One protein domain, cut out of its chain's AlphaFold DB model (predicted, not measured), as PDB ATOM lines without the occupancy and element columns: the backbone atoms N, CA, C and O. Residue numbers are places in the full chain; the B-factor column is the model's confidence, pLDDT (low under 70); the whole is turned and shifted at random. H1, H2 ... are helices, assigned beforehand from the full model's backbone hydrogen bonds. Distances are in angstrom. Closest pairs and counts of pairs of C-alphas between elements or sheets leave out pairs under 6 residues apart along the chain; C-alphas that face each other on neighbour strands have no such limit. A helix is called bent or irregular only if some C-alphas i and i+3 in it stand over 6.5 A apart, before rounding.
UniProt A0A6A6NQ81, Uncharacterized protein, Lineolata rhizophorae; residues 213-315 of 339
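What this domain is: This is residues 213 to 315 of the 339 residues of an uncharacterized protein of Lineolata rhizophorae (UniProt A0A6A6NQ81). Two small groups of short helices make up a rounded model: H2 with H3 and H4 in one, H3 and H4 nearest the middle, and H5 with H6 in the other, where H6 meets H5 near its own start and runs away from it about perpendicular, while H1 lies near the start of H2 and near H5. The long unnamed stretch of residues 251 to 270 loops out at the end of the model away from H5. The printed part has 103 residues, with six named helices in the order H1 to H6 and no named strand, and its class is all helix. It is compact, with a radius of gyration of the C-alphas of 13.7 A and spans of 37 by 31 by 26 A.

Where its parts are: Begin with the longest helix, H2, residues 222 to 235: find C-alpha 222 at (-18.735, 18.992, 97.898), and from there it runs 20.0 A to C-alpha 235 at (-25.633, 37.614, 95.811). After it look for H3, residues 241 to 250, 14.1 A long, and H4, residues 271 to 274, 4.9 A long. Before H2 lies H1, residues 213 to 218, 5.9 A long. H5, residues 280 to 292, spans 19.1 A, and H6, residues 300 to 305, spans 10.0 A, ending at C-alpha 305 at (-41.700, 16.538, 108.101). H5 and H6 are irregular, with C-alphas 284 and 287 7.7 A apart and C-alphas 301 and 304 7.4 A apart; H1 is only just irregular, with C-alphas 215 and 218 6.8 A apart.

How they stand to each other: From H2, look to Ala 229: its C-alpha is 5.7 A from that of Pro 241, the closest pair where H2, with residues 229 to 233 alone, touches H3. Their lines are only just about perpendicular, at 71 degrees. With residues 224 to 228 alone, H2 only just touches H4, with 3 pairs of C-alphas within 8 A, the closest being Phe 225 and His 272 at 6.1 A. H1 is close to H2 but not clearly touching, with the C-alphas of Asp 215 and Leu 222 closest at 6.2 A. H5, with residues 282 to 286 alone, touches H6, about perpendicular at 89 degrees; their closest C-alphas, Phe 283 and Val 301, are 5.8 A apart. H2 and H5 are apart. Every O i to N i+4 pair is within hydrogen-bond range in H2, against 1 of 2 in H1, 5 of 6 in H3, 7 of 9 in H5 and 0 of 2 in H6, where 2 of 3 O i to N i+3 pairs are; H4 is too short for an O i to N i+4 pair.

The domain as a whole: The two C-alphas farthest apart, Asp 258 and Lys 291, are separated by 38.5 A. The printed part has no cut, and the link from H3 to H4 is long, at 20 residues. Look for pLDDT under 70 in residues 235 to 259 and 307 to 315.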
ATOM      1  N   LEU A 213     -18.698  15.155 107.950       92.50
ATOM      2  CA  LEU A 213     -20.051  14.860 107.468       92.50
ATOM      3  C   LEU A 213     -20.265  15.395 106.051       92.50
ATOM      4  O   LEU A 213     -20.788  14.677 105.206       92.50
ATOM      5  N   GLU A 214     -19.835  16.627 105.781       88.81
ATOM      6  CA  GLU A 214     -19.951  17.235 104.457       88.81
ATOM      7  C   GLU A 214     -19.134  16.456 103.408       88.81
ATOM      8  O   GLU A 214     -19.671  16.075 102.377       88.81
ATOM      9  N   ASP A 215     -17.871  16.134 103.683       88.62
ATOM     10  CA  ASP A 215     -16.989  15.479 102.708       88.62
ATOM     11  C   ASP A 215     -17.299  13.990 102.478       88.62
ATOM     12  O   ASP A 215     -17.101  13.480 101.380       88.62
ATOM     13  N   LYS A 216     -17.746  13.265 103.515       91.44
ATOM     14  CA  LYS A 216     -17.873  11.796 103.455       91.44
ATOM     15  C   LYS A 216     -19.298  11.275 103.354       91.44
ATOM     16  O   LYS A 216     -19.463  10.128 102.955       91.44
ATOM     17  N   HIS A 217     -20.298  12.064 103.752       91.44
ATOM     18  CA  HIS A 217     -21.645  11.531 103.998       91.44
ATOM     19  C   HIS A 217     -22.781  12.320 103.360       91.44
ATOM     20  O   HIS A 217     -23.807  11.731 103.026       91.44
ATOM     21  N   LEU A 218     -22.634  13.641 103.238       87.69
ATOM     22  CA  LEU A 218     -23.736  14.536 102.870       87.69
ATOM     23  C   LEU A 218     -23.635  15.099 101.457       87.69
ATOM     24  O   LEU A 218     -24.607  15.687 100.990       87.69
ATOM     25  N   PHE A 219     -22.502  14.938 100.777       84.31
ATOM     26  CA  PHE A 219     -22.316  15.453  99.426       84.31
ATOM     27  C   PHE A 219     -21.750  14.387  98.500       84.31
ATOM     28  O   PHE A 219     -20.824  13.667  98.856       84.31
ATOM     29  N   ILE A 220     -22.302  14.337  97.290       85.06
ATOM     30  CA  ILE A 220     -21.738  13.578  96.172       85.06
ATOM     31  C   ILE A 220     -20.521  14.328  95.618       85.06
ATOM     32  O   ILE A 220     -19.475  13.733  95.375       85.06
ATOM     33  N   ASP A 221     -20.649  15.651  95.472       84.38
ATOM     34  CA  ASP A 221     -19.560  16.546  95.082       84.38
ATOM     35  C   ASP A 221     -19.612  17.839  95.909       84.38
ATOM     36  O   ASP A 221     -20.308  18.814  95.591       84.38
ATOM     37  N   LEU A 222     -18.854  17.841  97.008       85.56
ATOM     38  CA  LEU A 222     -18.735  18.992  97.898       85.56
ATOM     39  C   LEU A 222     -18.081  20.192  97.196       85.56
ATOM     40  O   LEU A 222     -18.449  21.336  97.465       85.56
ATOM     41  N   ALA A 223     -17.119  19.959  96.301       86.12
ATOM     42  CA  ALA A 223     -16.379  21.030  95.641       86.12
ATOM     43  C   ALA A 223     -17.276  21.799  94.662       86.12
ATOM     44  O   ALA A 223     -17.239  23.035  94.619       86.12
ATOM     45  N   HIS A 224     -18.113  21.082  93.912       86.69
ATOM     46  CA  HIS A 224     -19.143  21.671  93.064       86.69
ATOM     47  C   HIS A 224     -20.132  22.472  93.907       86.69
ATOM     48  O   HIS A 224     -20.305  23.673  93.670       86.69
ATOM     49  N   PHE A 225     -20.718  21.861  94.938       83.00
ATOM     50  CA  PHE A 225     -21.689  22.546  95.787       83.00
ATOM     51  C   PHE A 225     -21.106  23.800  96.454       83.00
ATOM     52  O   PHE A 225     -21.751  24.848  96.483       83.00
ATOM     53  N   ALA A 226     -19.860  23.745  96.934       82.31
ATOM     54  CA  ALA A 226     -19.190  24.875  97.572       82.31
ATOM     55  C   ALA A 226     -18.996  26.069  96.622       82.31
ATOM     56  O   ALA A 226     -19.166  27.220  97.037       82.31
ATOM     57  N   LYS A 227     -18.682  25.825  95.341       82.94
ATOM     58  CA  LYS A 227     -18.581  26.889  94.325       82.94
ATOM     59  C   LYS A 227     -19.922  27.592  94.123       82.94
ATOM     60  O   LYS A 227     -19.970  28.824  94.105       82.94
ATOM     61  N   TRP A 228     -21.006  26.824  94.036       80.31
ATOM     62  CA  TRP A 228     -22.360  27.370  93.960       80.31
ATOM     63  C   TRP A 228     -22.728  28.150  95.229       80.31
ATOM     64  O   TRP A 228     -23.091  29.324  95.145       80.31
ATOM     65  N   ALA A 229     -22.535  27.557  96.408       75.94
ATOM     66  CA  ALA A 229     -22.830  28.180  97.695       75.94
ATOM     67  C   ALA A 229     -22.089  29.516  97.891       75.94
ATOM     68  O   ALA A 229     -22.654  30.471  98.431       75.94
ATOM     69  N   LYS A 230     -20.840  29.616  97.413       78.75
ATOM     70  CA  LYS A 230     -20.053  30.858  97.434       78.75
ATOM     71  C   LYS A 230     -20.675  31.945  96.557       78.75
ATOM     72  O   LYS A 230     -20.818  33.070  97.024       78.75
ATOM     73  N   ARG A 231     -21.068  31.616  95.321       75.56
ATOM     74  CA  ARG A 231     -21.754  32.551  94.407       75.56
ATOM     75  C   ARG A 231     -23.053  33.057  95.028       75.56
ATOM     76  O   ARG A 231     -23.308  34.255  95.051       75.56
ATOM     77  N   VAL A 232     -23.843  32.149  95.588       71.25
ATOM     78  CA  VAL A 232     -25.112  32.494  96.233       71.25
ATOM     79  C   VAL A 232     -24.894  33.411  97.443       71.25
ATOM     80  O   VAL A 232     -25.579  34.418  97.579       71.25
ATOM     81  N   SER A 233     -23.883  33.135  98.270       71.06
ATOM     82  CA  SER A 233     -23.534  33.998  99.412       71.06
ATOM     83  C   SER A 233     -23.104  35.410  98.992       71.06
ATOM     84  O   SER A 233     -23.313  36.355  99.741       71.06
ATOM     85  N   GLN A 234     -22.508  35.574  97.804       74.44
ATOM     86  CA  GLN A 234     -22.153  36.895  97.264       74.44
ATOM     87  C   GLN A 234     -23.383  37.682  96.805       74.44
ATOM     88  O   GLN A 234     -23.425  38.896  96.972       74.44
ATOM     89  N   LEU A 235     -24.376  36.996  96.236       69.94
ATOM     90  CA  LEU A 235     -25.633  37.614  95.811       69.94
ATOM     91  C   LEU A 235     -26.504  38.030  97.005       69.94
ATOM     92  O   LEU A 235     -27.323  38.938  96.883       69.94
ATOM     93  N   PHE A 236     -26.311  37.388  98.158       66.81
ATOM     94  CA  PHE A 236     -27.137  37.589  99.341       66.81
ATOM     95  C   PHE A 236     -26.316  37.483 100.645       66.81
ATOM     96  O   PHE A 236     -26.410  36.487 101.375       66.81
ATOM     97  N   PRO A 237     -25.524  38.522 100.958       61.22
ATOM     98  CA  PRO A 237     -24.531  38.503 102.036       61.22
ATOM     99  C   PRO A 237     -25.105  38.285 103.446       61.22
ATOM    100  O   PRO A 237     -24.396  37.785 104.316       61.22
ATOM    101  N   ASP A 238     -26.391  38.574 103.669       54.78
ATOM    102  CA  ASP A 238     -27.047  38.435 104.980       54.78
ATOM    103  C   ASP A 238     -27.604  37.026 105.261       54.78
ATOM    104  O   ASP A 238     -28.268  36.792 106.276       54.78
ATOM    105  N   THR A 239     -27.338  36.053 104.381       52.44
ATOM    106  CA  THR A 239     -27.964  34.727 104.450       52.44
ATOM    107  C   THR A 239     -26.945  33.593 104.409       52.44
ATOM    108  O   THR A 239     -26.103  33.494 103.524       52.44
ATOM    109  N   CYS A 240     -27.048  32.678 105.374       53.44
ATOM    110  CA  CYS A 240     -26.207  31.482 105.439       53.44
ATOM    111  C   CYS A 240     -26.492  30.531 104.249       53.44
ATOM    112  O   CYS A 240     -27.663  30.334 103.924       53.44
ATOM    113  N   PRO A 241     -25.487  29.843 103.671       50.31
ATOM    114  CA  PRO A 241     -25.678  28.877 102.575       50.31
ATOM    115  C   PRO A 241     -26.737  27.794 102.838       50.31
ATOM    116  O   PRO A 241     -27.485  27.394 101.953       50.31
ATOM    117  N   TRP A 242     -26.857  27.351 104.087       54.94
ATOM    118  CA  TRP A 242     -27.879  26.390 104.502       54.94
ATOM    119  C   TRP A 242     -29.283  27.014 104.619       54.94
ATOM    120  O   TRP A 242     -30.285  26.336 104.410       54.94
ATOM    121  N   HIS A 243     -29.376  28.322 104.897       55.31
ATOM    122  CA  HIS A 243     -30.629  29.072 104.739       55.31
ATOM    123  C   HIS A 243     -30.977  29.281 103.265       55.31
ATOM    124  O   HIS A 243     -32.155  29.443 102.961       55.31
ATOM    125  N   PHE A 244     -29.989  29.231 102.365       56.75
ATOM    126  CA  PHE A 244     -30.220  29.318 100.931       56.75
ATOM    127  C   PHE A 244     -30.927  28.116 100.353       56.75
ATOM    128  O   PHE A 244     -31.810  28.335  99.549       56.75
ATOM    129  N   ILE A 245     -30.643  26.890 100.788       57.41
ATOM    130  CA  ILE A 245     -31.433  25.722 100.358       57.41
ATOM    131  C   ILE A 245     -32.931  25.981 100.606       57.41
ATOM    132  O   ILE A 245     -33.756  25.805  99.720       57.41
ATOM    133  N   LEU A 246     -33.276  26.519 101.780       52.66
ATOM    134  CA  LEU A 246     -34.662  26.815 102.154       52.66
ATOM    135  C   LEU A 246     -35.221  28.093 101.494       52.66
ATOM    136  O   LEU A 246     -36.405  28.144 101.168       52.66
ATOM    137  N   GLN A 247     -34.406  29.139 101.303       50.22
ATOM    138  CA  GLN A 247     -34.821  30.379 100.630       50.22
ATOM    139  C   GLN A 247     -34.900  30.247  99.105       50.22
ATOM    140  O   GLN A 247     -35.731  30.923  98.507       50.22
ATOM    141  N   TRP A 248     -34.062  29.402  98.502       50.31
ATOM    142  CA  TRP A 248     -34.051  29.053  97.080       50.31
ATOM    143  C   TRP A 248     -35.379  28.386  96.715       50.31
ATOM    144  O   TRP A 248     -36.060  28.871  95.820       50.31
ATOM    145  N   ILE A 249     -35.835  27.416  97.521       47.50
ATOM    146  CA  ILE A 249     -37.172  26.806  97.384       47.50
ATOM    147  C   ILE A 249     -38.291  27.853  97.541       47.50
ATOM    148  O   ILE A 249     -39.296  27.807  96.843       47.50
ATOM    149  N   ARG A 250     -38.133  28.828  98.449       47.81
ATOM    150  CA  ARG A 250     -39.143  29.883  98.674       47.81
ATOM    151  C   ARG A 250     -39.188  30.957  97.587       47.81
ATOM    152  O   ARG A 250     -40.193  31.647  97.480       47.81
ATOM    153  N   ASN A 251     -38.100  31.170  96.851       48.69
ATOM    154  CA  ASN A 251     -37.940  32.298  95.934       48.69
ATOM    155  C   ASN A 251     -37.327  31.851  94.603       48.69
ATOM    156  O   ASN A 251     -36.407  32.501  94.101       48.69
ATOM    157  N   GLU A 252     -37.859  30.777  94.019       48.09
ATOM    158  CA  GLU A 252     -37.467  30.277  92.692       48.09
ATOM    159  C   GLU A 252     -37.470  31.414  91.644       48.09
ATOM    160  O   GLU A 252     -36.571  31.520  90.820       48.09
ATOM    161  N   ALA A 253     -38.390  32.378  91.781       47.28
ATOM    162  CA  ALA A 253     -38.501  33.562  90.926       47.28
ATOM    163  C   ALA A 253     -37.384  34.624  91.083       47.28
ATOM    164  O   ALA A 253     -37.249  35.492  90.223       47.28
ATOM    165  N   ARG A 254     -36.596  34.619  92.173       51.19
ATOM    166  CA  ARG A 254     -35.510  35.607  92.400       51.19
ATOM    167  C   ARG A 254     -34.153  35.147  91.880       51.19
ATOM    168  O   ARG A 254     -33.234  35.958  91.782       51.19
ATOM    169  N   ILE A 255     -34.015  33.864  91.574       54.50
ATOM    170  CA  ILE A 255     -32.773  33.271  91.093       54.50
ATOM    171  C   ILE A 255     -33.005  32.994  89.621       54.50
ATOM    172  O   ILE A 255     -33.839  32.168  89.278       54.50
ATOM    173  N   ARG A 256     -32.331  33.750  88.750       54.38
ATOM    174  CA  ARG A 256     -32.513  33.631  87.300       54.38
ATOM    175  C   ARG A 256     -32.274  32.182  86.876       54.38
ATOM    176  O   ARG A 256     -31.134  31.734  86.863       54.38
ATOM    177  N   THR A 257     -33.345  31.479  86.514       53.78
ATOM    178  CA  THR A 257     -33.350  30.074  86.069       53.78
ATOM    179  C   THR A 257     -32.533  29.841  84.799       53.78
ATOM    180  O   THR A 257     -32.219  28.703  84.467       53.78
ATOM    181  N   ASP A 258     -32.159  30.922  84.115       54.53
ATOM    182  CA  ASP A 258     -31.405  30.905  82.863       54.53
ATOM    183  C   ASP A 258     -29.880  30.867  83.078       54.53
ATOM    184  O   ASP A 258     -29.121  30.761  82.109       54.53
ATOM    185  N   GLU A 259     -29.393  30.977  84.322       65.12
ATOM    186  CA  GLU A 259     -27.959  30.901  84.599       65.12
ATOM    187  C   GLU A 259     -27.435  29.459  84.494       65.12
ATOM    188  O   GLU A 259     -27.934  28.509  85.093       65.12
ATOM    189  N   ILE A 260     -26.360  29.301  83.723       76.81
ATOM    190  CA  ILE A 260     -25.669  28.029  83.536       76.81
ATOM    191  C   ILE A 260     -24.778  27.751  84.750       76.81
ATOM    192  O   ILE A 260     -24.004  28.617  85.175       76.81
ATOM    193  N   CYS A 261     -24.815  26.522  85.274       79.38
ATOM    194  CA  CYS A 261     -23.860  26.097  86.290       79.38
ATOM    195  C   CYS A 261     -22.414  26.272  85.805       79.38
ATOM    196  O   CYS A 261     -22.016  25.699  84.797       79.38
ATOM    197  N   GLN A 262     -21.585  26.998  86.552       80.06
ATOM    198  CA  GLN A 262     -20.187  27.232  86.168       80.06
ATOM    199  C   GLN A 262     -19.272  26.011  86.360       80.06
ATOM    200  O   GLN A 262     -18.092  26.085  86.029       80.06
ATOM    201  N   VAL A 263     -19.786  24.919  86.937       84.62
ATOM    202  CA  VAL A 263     -19.021  23.689  87.191       84.62
ATOM    203  C   VAL A 263     -19.378  22.597  86.186       84.62
ATOM    204  O   VAL A 263     -18.479  22.031  85.580       84.62
ATOM    205  N   CYS A 264     -20.672  22.321  85.989       84.81
ATOM    206  CA  CYS A 264     -21.149  21.230  85.126       84.81
ATOM    207  C   CYS A 264     -21.969  21.692  83.910       84.81
ATOM    208  O   CYS A 264     -22.451  20.866  83.144       84.81
ATOM    209  N   HIS A 265     -22.167  23.001  83.738       85.19
ATOM    210  CA  HIS A 265     -22.899  23.607  82.621       85.19
ATOM    211  C   HIS A 265     -24.388  23.237  82.474       85.19
ATOM    212  O   HIS A 265     -25.011  23.557  81.461       85.19
ATOM    213  N   VAL A 266     -24.998  22.648  83.503       82.94
ATOM    214  CA  VAL A 266     -26.443  22.374  83.543       82.94
ATOM    215  C   VAL A 266     -27.241  23.685  83.668       82.94
ATOM    216  O   VAL A 266     -26.918  24.535  84.502       82.94
ATOM    217  N   ARG A 267     -28.287  23.836  82.835       75.56
ATOM    218  CA  ARG A 267     -29.276  24.942  82.832       75.56
ATOM    219  C   ARG A 267     -30.480  24.627  83.719       75.56
ATOM    220  O   ARG A 267     -31.621  24.627  83.278       75.56
ATOM    221  N   ASP A 268     -30.193  24.269  84.955       72.88
ATOM    222  CA  ASP A 268     -31.194  24.032  85.986       72.88
ATOM    223  C   ASP A 268     -30.485  24.178  87.326       72.88
ATOM    224  O   ASP A 268     -29.522  23.469  87.576       72.88
ATOM    225  N   HIS A 269     -30.902  25.092  88.194       70.19
ATOM    226  CA  HIS A 269     -30.249  25.255  89.493       70.19
ATOM    227  C   HIS A 269     -30.591  24.143  90.490       70.19
ATOM    228  O   HIS A 269     -29.827  23.971  91.447       70.19
ATOM    229  N   SER A 270     -31.658  23.371  90.245       70.38
ATOM    230  CA  SER A 270     -32.087  22.255  91.090       70.38
ATOM    231  C   SER A 270     -31.017  21.161  91.185       70.38
ATOM    232  O   SER A 270     -30.886  20.528  92.231       70.38
ATOM    233  N   HIS A 271     -30.152  21.003  90.170       76.62
ATOM    234  CA  HIS A 271     -29.108  19.971  90.201       76.62
ATOM    235  C   HIS A 271     -28.133  20.137  91.377       76.62
ATOM    236  O   HIS A 271     -27.581  19.141  91.833       76.62
ATOM    237  N   HIS A 272     -27.924  21.351  91.909       77.56
ATOM    238  CA  HIS A 272     -27.072  21.542  93.093       77.56
ATOM    239  C   HIS A 272     -27.653  20.860  94.328       77.56
ATOM    240  O   HIS A 272     -26.922  20.506  95.247       77.56
ATOM    241  N   MET A 273     -28.966  20.669  94.355       74.94
ATOM    242  CA  MET A 273     -29.617  19.918  95.408       74.94
ATOM    243  C   MET A 273     -29.428  18.416  95.235       74.94
ATOM    244  O   MET A 273     -29.280  17.718  96.227       74.94
ATOM    245  N   ASN A 274     -29.330  17.931  93.996       76.19
ATOM    246  CA  ASN A 274     -28.972  16.537  93.717       76.19
ATOM    247  C   ASN A 274     -27.525  16.214  94.121       76.19
ATOM    248  O   ASN A 274     -27.171  15.047  94.239       76.19
ATOM    249  N   LEU A 275     -26.687  17.230  94.365       80.62
ATOM    250  CA  LEU A 275     -25.360  17.040  94.959       80.62
ATOM    251  C   LEU A 275     -25.430  16.722  96.457       80.62
ATOM    252  O   LEU A 275     -24.424  16.282  97.013       80.62
ATOM    253  N   LEU A 276     -26.576  16.956  97.109       78.81
ATOM    254  CA  LEU A 276     -26.811  16.569  98.496       78.81
ATOM    255  C   LEU A 276     -27.176  15.088  98.541       78.81
ATOM    256  O   LEU A 276     -28.138  14.633  97.926       78.81
ATOM    257  N   HIS A 277     -26.413  14.333  99.314       74.06
ATOM    258  CA  HIS A 277     -26.650  12.919  99.509       74.06
ATOM    259  C   HIS A 277     -27.771  12.719 100.540       74.06
ATOM    260  O   HIS A 277     -27.597  12.927 101.743       74.06
ATOM    261  N   VAL A 278     -28.948  12.316 100.060       71.56
ATOM    262  CA  VAL A 278     -30.106  11.951 100.890       71.56
ATOM    263  C   VAL A 278     -30.268  10.430 100.863       71.56
ATOM    264  O   VAL A 278     -31.190   9.898 100.254       71.56
ATOM    265  N   SER A 279     -29.332   9.705 101.482       77.81
ATOM    266  CA  SER A 279     -29.443   8.247 101.606       77.81
ATOM    267  C   SER A 279     -30.369   7.825 102.744       77.81
ATOM    268  O   SER A 279     -30.615   8.582 103.690       77.81
ATOM    269  N   GLY A 280     -30.823   6.567 102.689       83.00
ATOM    270  CA  GLY A 280     -31.555   5.934 103.788       83.00
ATOM    271  C   GLY A 280     -30.786   5.992 105.111       83.00
ATOM    272  O   GLY A 280     -31.363   6.329 106.138       83.00
ATOM    273  N   GLU A 281     -29.464   5.803 105.082       88.25
ATOM    274  CA  GLU A 281     -28.619   5.863 106.282       88.25
ATOM    275  C   GLU A 281     -28.616   7.262 106.928       88.25
ATOM    276  O   GLU A 281     -28.794   7.403 108.142       88.25
ATOM    277  N   VAL A 282     -28.481   8.323 106.118       89.56
ATOM    278  CA  VAL A 282     -28.549   9.711 106.609       89.56
ATOM    279  C   VAL A 282     -29.938  10.003 107.174       89.56
ATOM    280  O   VAL A 282     -30.050  10.667 108.206       89.56
ATOM    281  N   PHE A 283     -30.996   9.483 106.545       90.44
ATOM    282  CA  PHE A 283     -32.368   9.625 107.025       90.44
ATOM    283  C   PHE A 283     -32.605   8.925 108.364       90.44
ATOM    284  O   PHE A 283     -33.130   9.544 109.292       90.44
ATOM    285  N   GLU A 284     -32.162   7.682 108.518       91.88
ATOM    286  CA  GLU A 284     -32.273   6.926 109.769       91.88
ATOM    287  C   GLU A 284     -31.507   7.598 110.915       91.88
ATOM    288  O   GLU A 284     -31.989   7.670 112.049       91.88
ATOM    289  N   LYS A 285     -30.329   8.161 110.618       94.06
ATOM    290  CA  LYS A 285     -29.449   8.804 111.605       94.06
ATOM    291  C   LYS A 285     -29.648  10.310 111.755       94.06
ATOM    292  O   LYS A 285     -28.981  10.933 112.585       94.06
ATOM    293  N   ARG A 286     -30.605  10.924 111.052       91.94
ATOM    294  CA  ARG A 286     -30.789  12.391 111.019       91.94
ATOM    295  C   ARG A 286     -30.980  13.041 112.388       91.94
ATOM    296  O   ARG A 286     -30.507  14.153 112.609       91.94
ATOM    297  N   ARG A 287     -31.646  12.352 113.324       91.69
ATOM    298  CA  ARG A 287     -31.854  12.836 114.702       91.69
ATOM    299  C   ARG A 287     -30.558  12.813 115.509       91.69
ATOM    300  O   ARG A 287     -30.272  13.765 116.230       91.69
ATOM    301  N   GLU A 288     -29.751  11.765 115.351       92.75
ATOM    302  CA  GLU A 288     -28.426  11.662 115.977       92.75
ATOM    303  C   GLU A 288     -27.490  12.755 115.441       92.75
ATOM    304  O   GLU A 288     -26.845  13.445 116.227       92.75
ATOM    305  N   ILE A 289     -27.494  12.998 114.124       92.62
ATOM    306  CA  ILE A 289     -26.739  14.100 113.504       92.62
ATOM    307  C   ILE A 289     -27.220  15.452 114.053       92.62
ATOM    308  O   ILE A 289     -26.410  16.277 114.472       92.62
ATOM    309  N   LEU A 290     -28.537  15.677 114.124       88.50
ATOM    310  CA  LEU A 290     -29.129  16.916 114.639       88.50
ATOM    311  C   LEU A 290     -28.799  17.177 116.122       88.50
ATOM    312  O   LEU A 290     -28.733  18.336 116.554       88.50
ATOM    313  N   LYS A 291     -28.590  16.123 116.923       88.06
ATOM    314  CA  LYS A 291     -28.169  16.246 118.327       88.06
ATOM    315  C   LYS A 291     -26.807  16.925 118.454       88.06
ATOM    316  O   LYS A 291     -26.703  17.901 119.199       88.06
ATOM    317  N   ILE A 292     -25.818  16.445 117.701       90.12
ATOM    318  CA  ILE A 292     -24.421  16.906 117.758       90.12
ATOM    319  C   ILE A 292     -24.133  18.092 116.824       90.12
ATOM    320  O   ILE A 292     -23.254  18.906 117.114       90.12
ATOM    321  N   TRP A 293     -24.914  18.259 115.751       88.56
ATOM    322  CA  TRP A 293     -24.804  19.361 114.795       88.56
ATOM    323  C   TRP A 293     -26.155  20.069 114.568       88.56
ATOM    324  O   TRP A 293     -26.857  19.828 113.586       88.56
ATOM    325  N   PRO A 294     -26.525  21.034 115.431       82.81
ATOM    326  CA  PRO A 294     -27.842  21.672 115.396       82.81
ATOM    327  C   PRO A 294     -28.131  22.549 114.179       82.81
ATOM    328  O   PRO A 294     -29.222  23.102 114.113       82.81
ATOM    329  N   ASN A 295     -27.172  22.763 113.268       78.44
ATOM    330  CA  ASN A 295     -27.393  23.473 112.001       78.44
ATOM    331  C   ASN A 295     -27.850  22.529 110.871       78.44
ATOM    332  O   ASN A 295     -28.378  23.007 109.869       78.44
ATOM    333  N   PHE A 296     -27.752  21.212 111.084       84.88
ATOM    334  CA  PHE A 296     -28.193  20.178 110.148       84.88
ATOM    335  C   PHE A 296     -29.705  20.205 109.861       84.88
ATOM    336  O   PHE A 296     -30.146  19.701 108.837       84.88
ATOM    337  N   TRP A 297     -30.505  20.863 110.712       81.00
ATOM    338  CA  TRP A 297     -31.968  21.002 110.581       81.00
ATOM    339  C   TRP A 297     -32.470  21.525 109.231       81.00
ATOM    340  O   TRP A 297     -33.669  21.453 108.991       81.00
ATOM    341  N   SER A 298     -31.596  22.116 108.416       76.25
ATOM    342  CA  SER A 298     -31.871  22.721 107.108       76.25
ATOM    343  C   SER A 298     -31.662  21.760 105.931       76.25
ATOM    344  O   SER A 298     -32.103  22.046 104.823       76.25
ATOM    345  N   HIS A 299     -31.070  20.589 106.169       81.94
ATOM    346  CA  HIS A 299     -30.818  19.575 105.147       81.94
ATOM    347  C   HIS A 299     -32.131  19.002 104.560       81.94
ATOM    348  O   HIS A 299     -33.089  18.857 105.326       81.94
ATOM    349  N   PRO A 300     -32.213  18.644 103.261       79.62
ATOM    350  CA  PRO A 300     -33.426  18.088 102.628       79.62
ATOM    351  C   PRO A 300     -33.934  16.762 103.219       79.62
ATOM    352  O   PRO A 300     -35.079  16.370 103.049       79.62
ATOM    353  N   VAL A 301     -33.111  16.077 104.013       85.00
ATOM    354  CA  VAL A 301     -33.505  14.845 104.733       85.00
ATOM    355  C   VAL A 301     -34.678  15.034 105.714       85.00
ATOM    356  O   VAL A 301     -35.177  14.066 106.280       85.00
ATOM    357  N   PHE A 302     -35.085  16.277 105.974       85.00
ATOM    358  CA  PHE A 302     -36.242  16.608 106.804       85.00
ATOM    359  C   PHE A 302     -37.468  17.032 105.981       85.00
ATOM    360  O   PHE A 302     -38.435  17.515 106.560       85.00
ATOM    361  N   ASP A 303     -37.456  16.906 104.656       79.50
ATOM    362  CA  ASP A 303     -38.562  17.372 103.808       79.50
ATOM    363  C   ASP A 303     -39.867  16.605 104.048       79.50
ATOM    364  O   ASP A 303     -40.944  17.180 103.949       79.50
ATOM    365  N   ASP A 304     -39.781  15.347 104.478       83.31
ATOM    366  CA  ASP A 304     -40.912  14.514 104.905       83.31
ATOM    367  C   ASP A 304     -41.717  15.107 106.074       83.31
ATOM    368  O   ASP A 304     -42.917  14.856 106.189       83.31
ATOM    369  N   ILE A 305     -41.064  15.877 106.951       82.81
ATOM    370  CA  ILE A 305     -41.700  16.538 108.101       82.81
ATOM    371  C   ILE A 305     -41.955  18.025 107.859       82.81
ATOM    372  O   ILE A 305     -42.568  18.698 108.692       82.81
ATOM    373  N   ARG A 306     -41.474  18.560 106.742       76.94
ATOM    374  CA  ARG A 306     -41.800  19.905 106.281       76.94
ATOM    375  C   ARG A 306     -43.068  19.791 105.401       76.94
ATOM    376  O   ARG A 306     -43.514  18.698 105.070       76.94
ATOM    377  N   ARG A 307     -43.808  20.884 105.226       64.31
ATOM    378  CA  ARG A 307     -45.241  20.867 104.849       64.31
ATOM    379  C   ARG A 307     -45.504  20.229 103.456       64.31
ATOM    380  O   ARG A 307     -44.609  20.186 102.628       64.31
ATOM    381  N   LYS A 308     -46.708  19.691 103.182       50.50
ATOM    382  CA  LYS A 308     -47.014  18.895 101.957       50.50
ATOM    383  C   LYS A 308     -46.982  19.681 100.637       50.50
ATOM    384  O   LYS A 308     -46.764  19.068  99.603       50.50
ATOM    385  N   ASP A 309     -47.204  20.987 100.691       50.06
ATOM    386  CA  ASP A 309     -47.013  21.983  99.625       50.06
ATOM    387  C   ASP A 309     -45.529  22.318  99.379       50.06
ATOM    388  O   ASP A 309     -45.187  23.151  98.544       50.06
ATOM    389  N   TRP A 310     -44.641  21.675 100.133       50.03
ATOM    390  CA  TRP A 310     -43.211  21.900 100.161       50.03
ATOM    391  C   TRP A 310     -42.510  20.554  99.942       50.03
ATOM    392  O   TRP A 310     -41.872  19.996 100.833       50.03
ATOM    393  N   ARG A 311     -42.688  19.977  98.748       41.44
ATOM    394  CA  ARG A 311     -41.961  18.779  98.324       41.44
ATOM    395  C   ARG A 311     -40.909  19.141  97.290       41.44
ATOM    396  O   ARG A 311     -41.203  19.765  96.279       41.44
ATOM    397  N   PHE A 312     -39.706  18.613  97.484       39.94
ATOM    398  CA  PHE A 312     -38.669  18.571  96.452       39.94
ATOM    399  C   PHE A 312     -39.157  17.972  95.121       39.94
ATOM    400  O   PHE A 312     -38.669  18.348  94.064       39.94
ATOM    401  N   SER A 313     -40.140  17.063  95.174       39.16
ATOM    402  CA  SER A 313     -40.748  16.423  94.000       39.16
ATOM    403  C   SER A 313     -41.693  17.321  93.191       39.16
ATOM    404  O   SER A 313     -42.049  16.940  92.075       39.16
ATOM    405  N   ASP A 314     -42.073  18.497  93.704       38.59
ATOM    406  CA  ASP A 314     -42.910  19.462  92.975       38.59
ATOM    407  C   ASP A 314     -42.080  20.413  92.087       38.59
ATOM    408  O   ASP A 314     -42.623  21.077  91.200       38.59
ATOM    409  N   ILE A 315     -40.745  20.395  92.224       44.41
ATOM    410  CA  ILE A 315     -39.816  20.854  91.184       44.41
ATOM    411  C   ILE A 315     -39.793  19.738  90.133       44.41
ATOM    412  O   ILE A 315     -39.149  18.708  90.301       44.41
TER     413      ILE A 315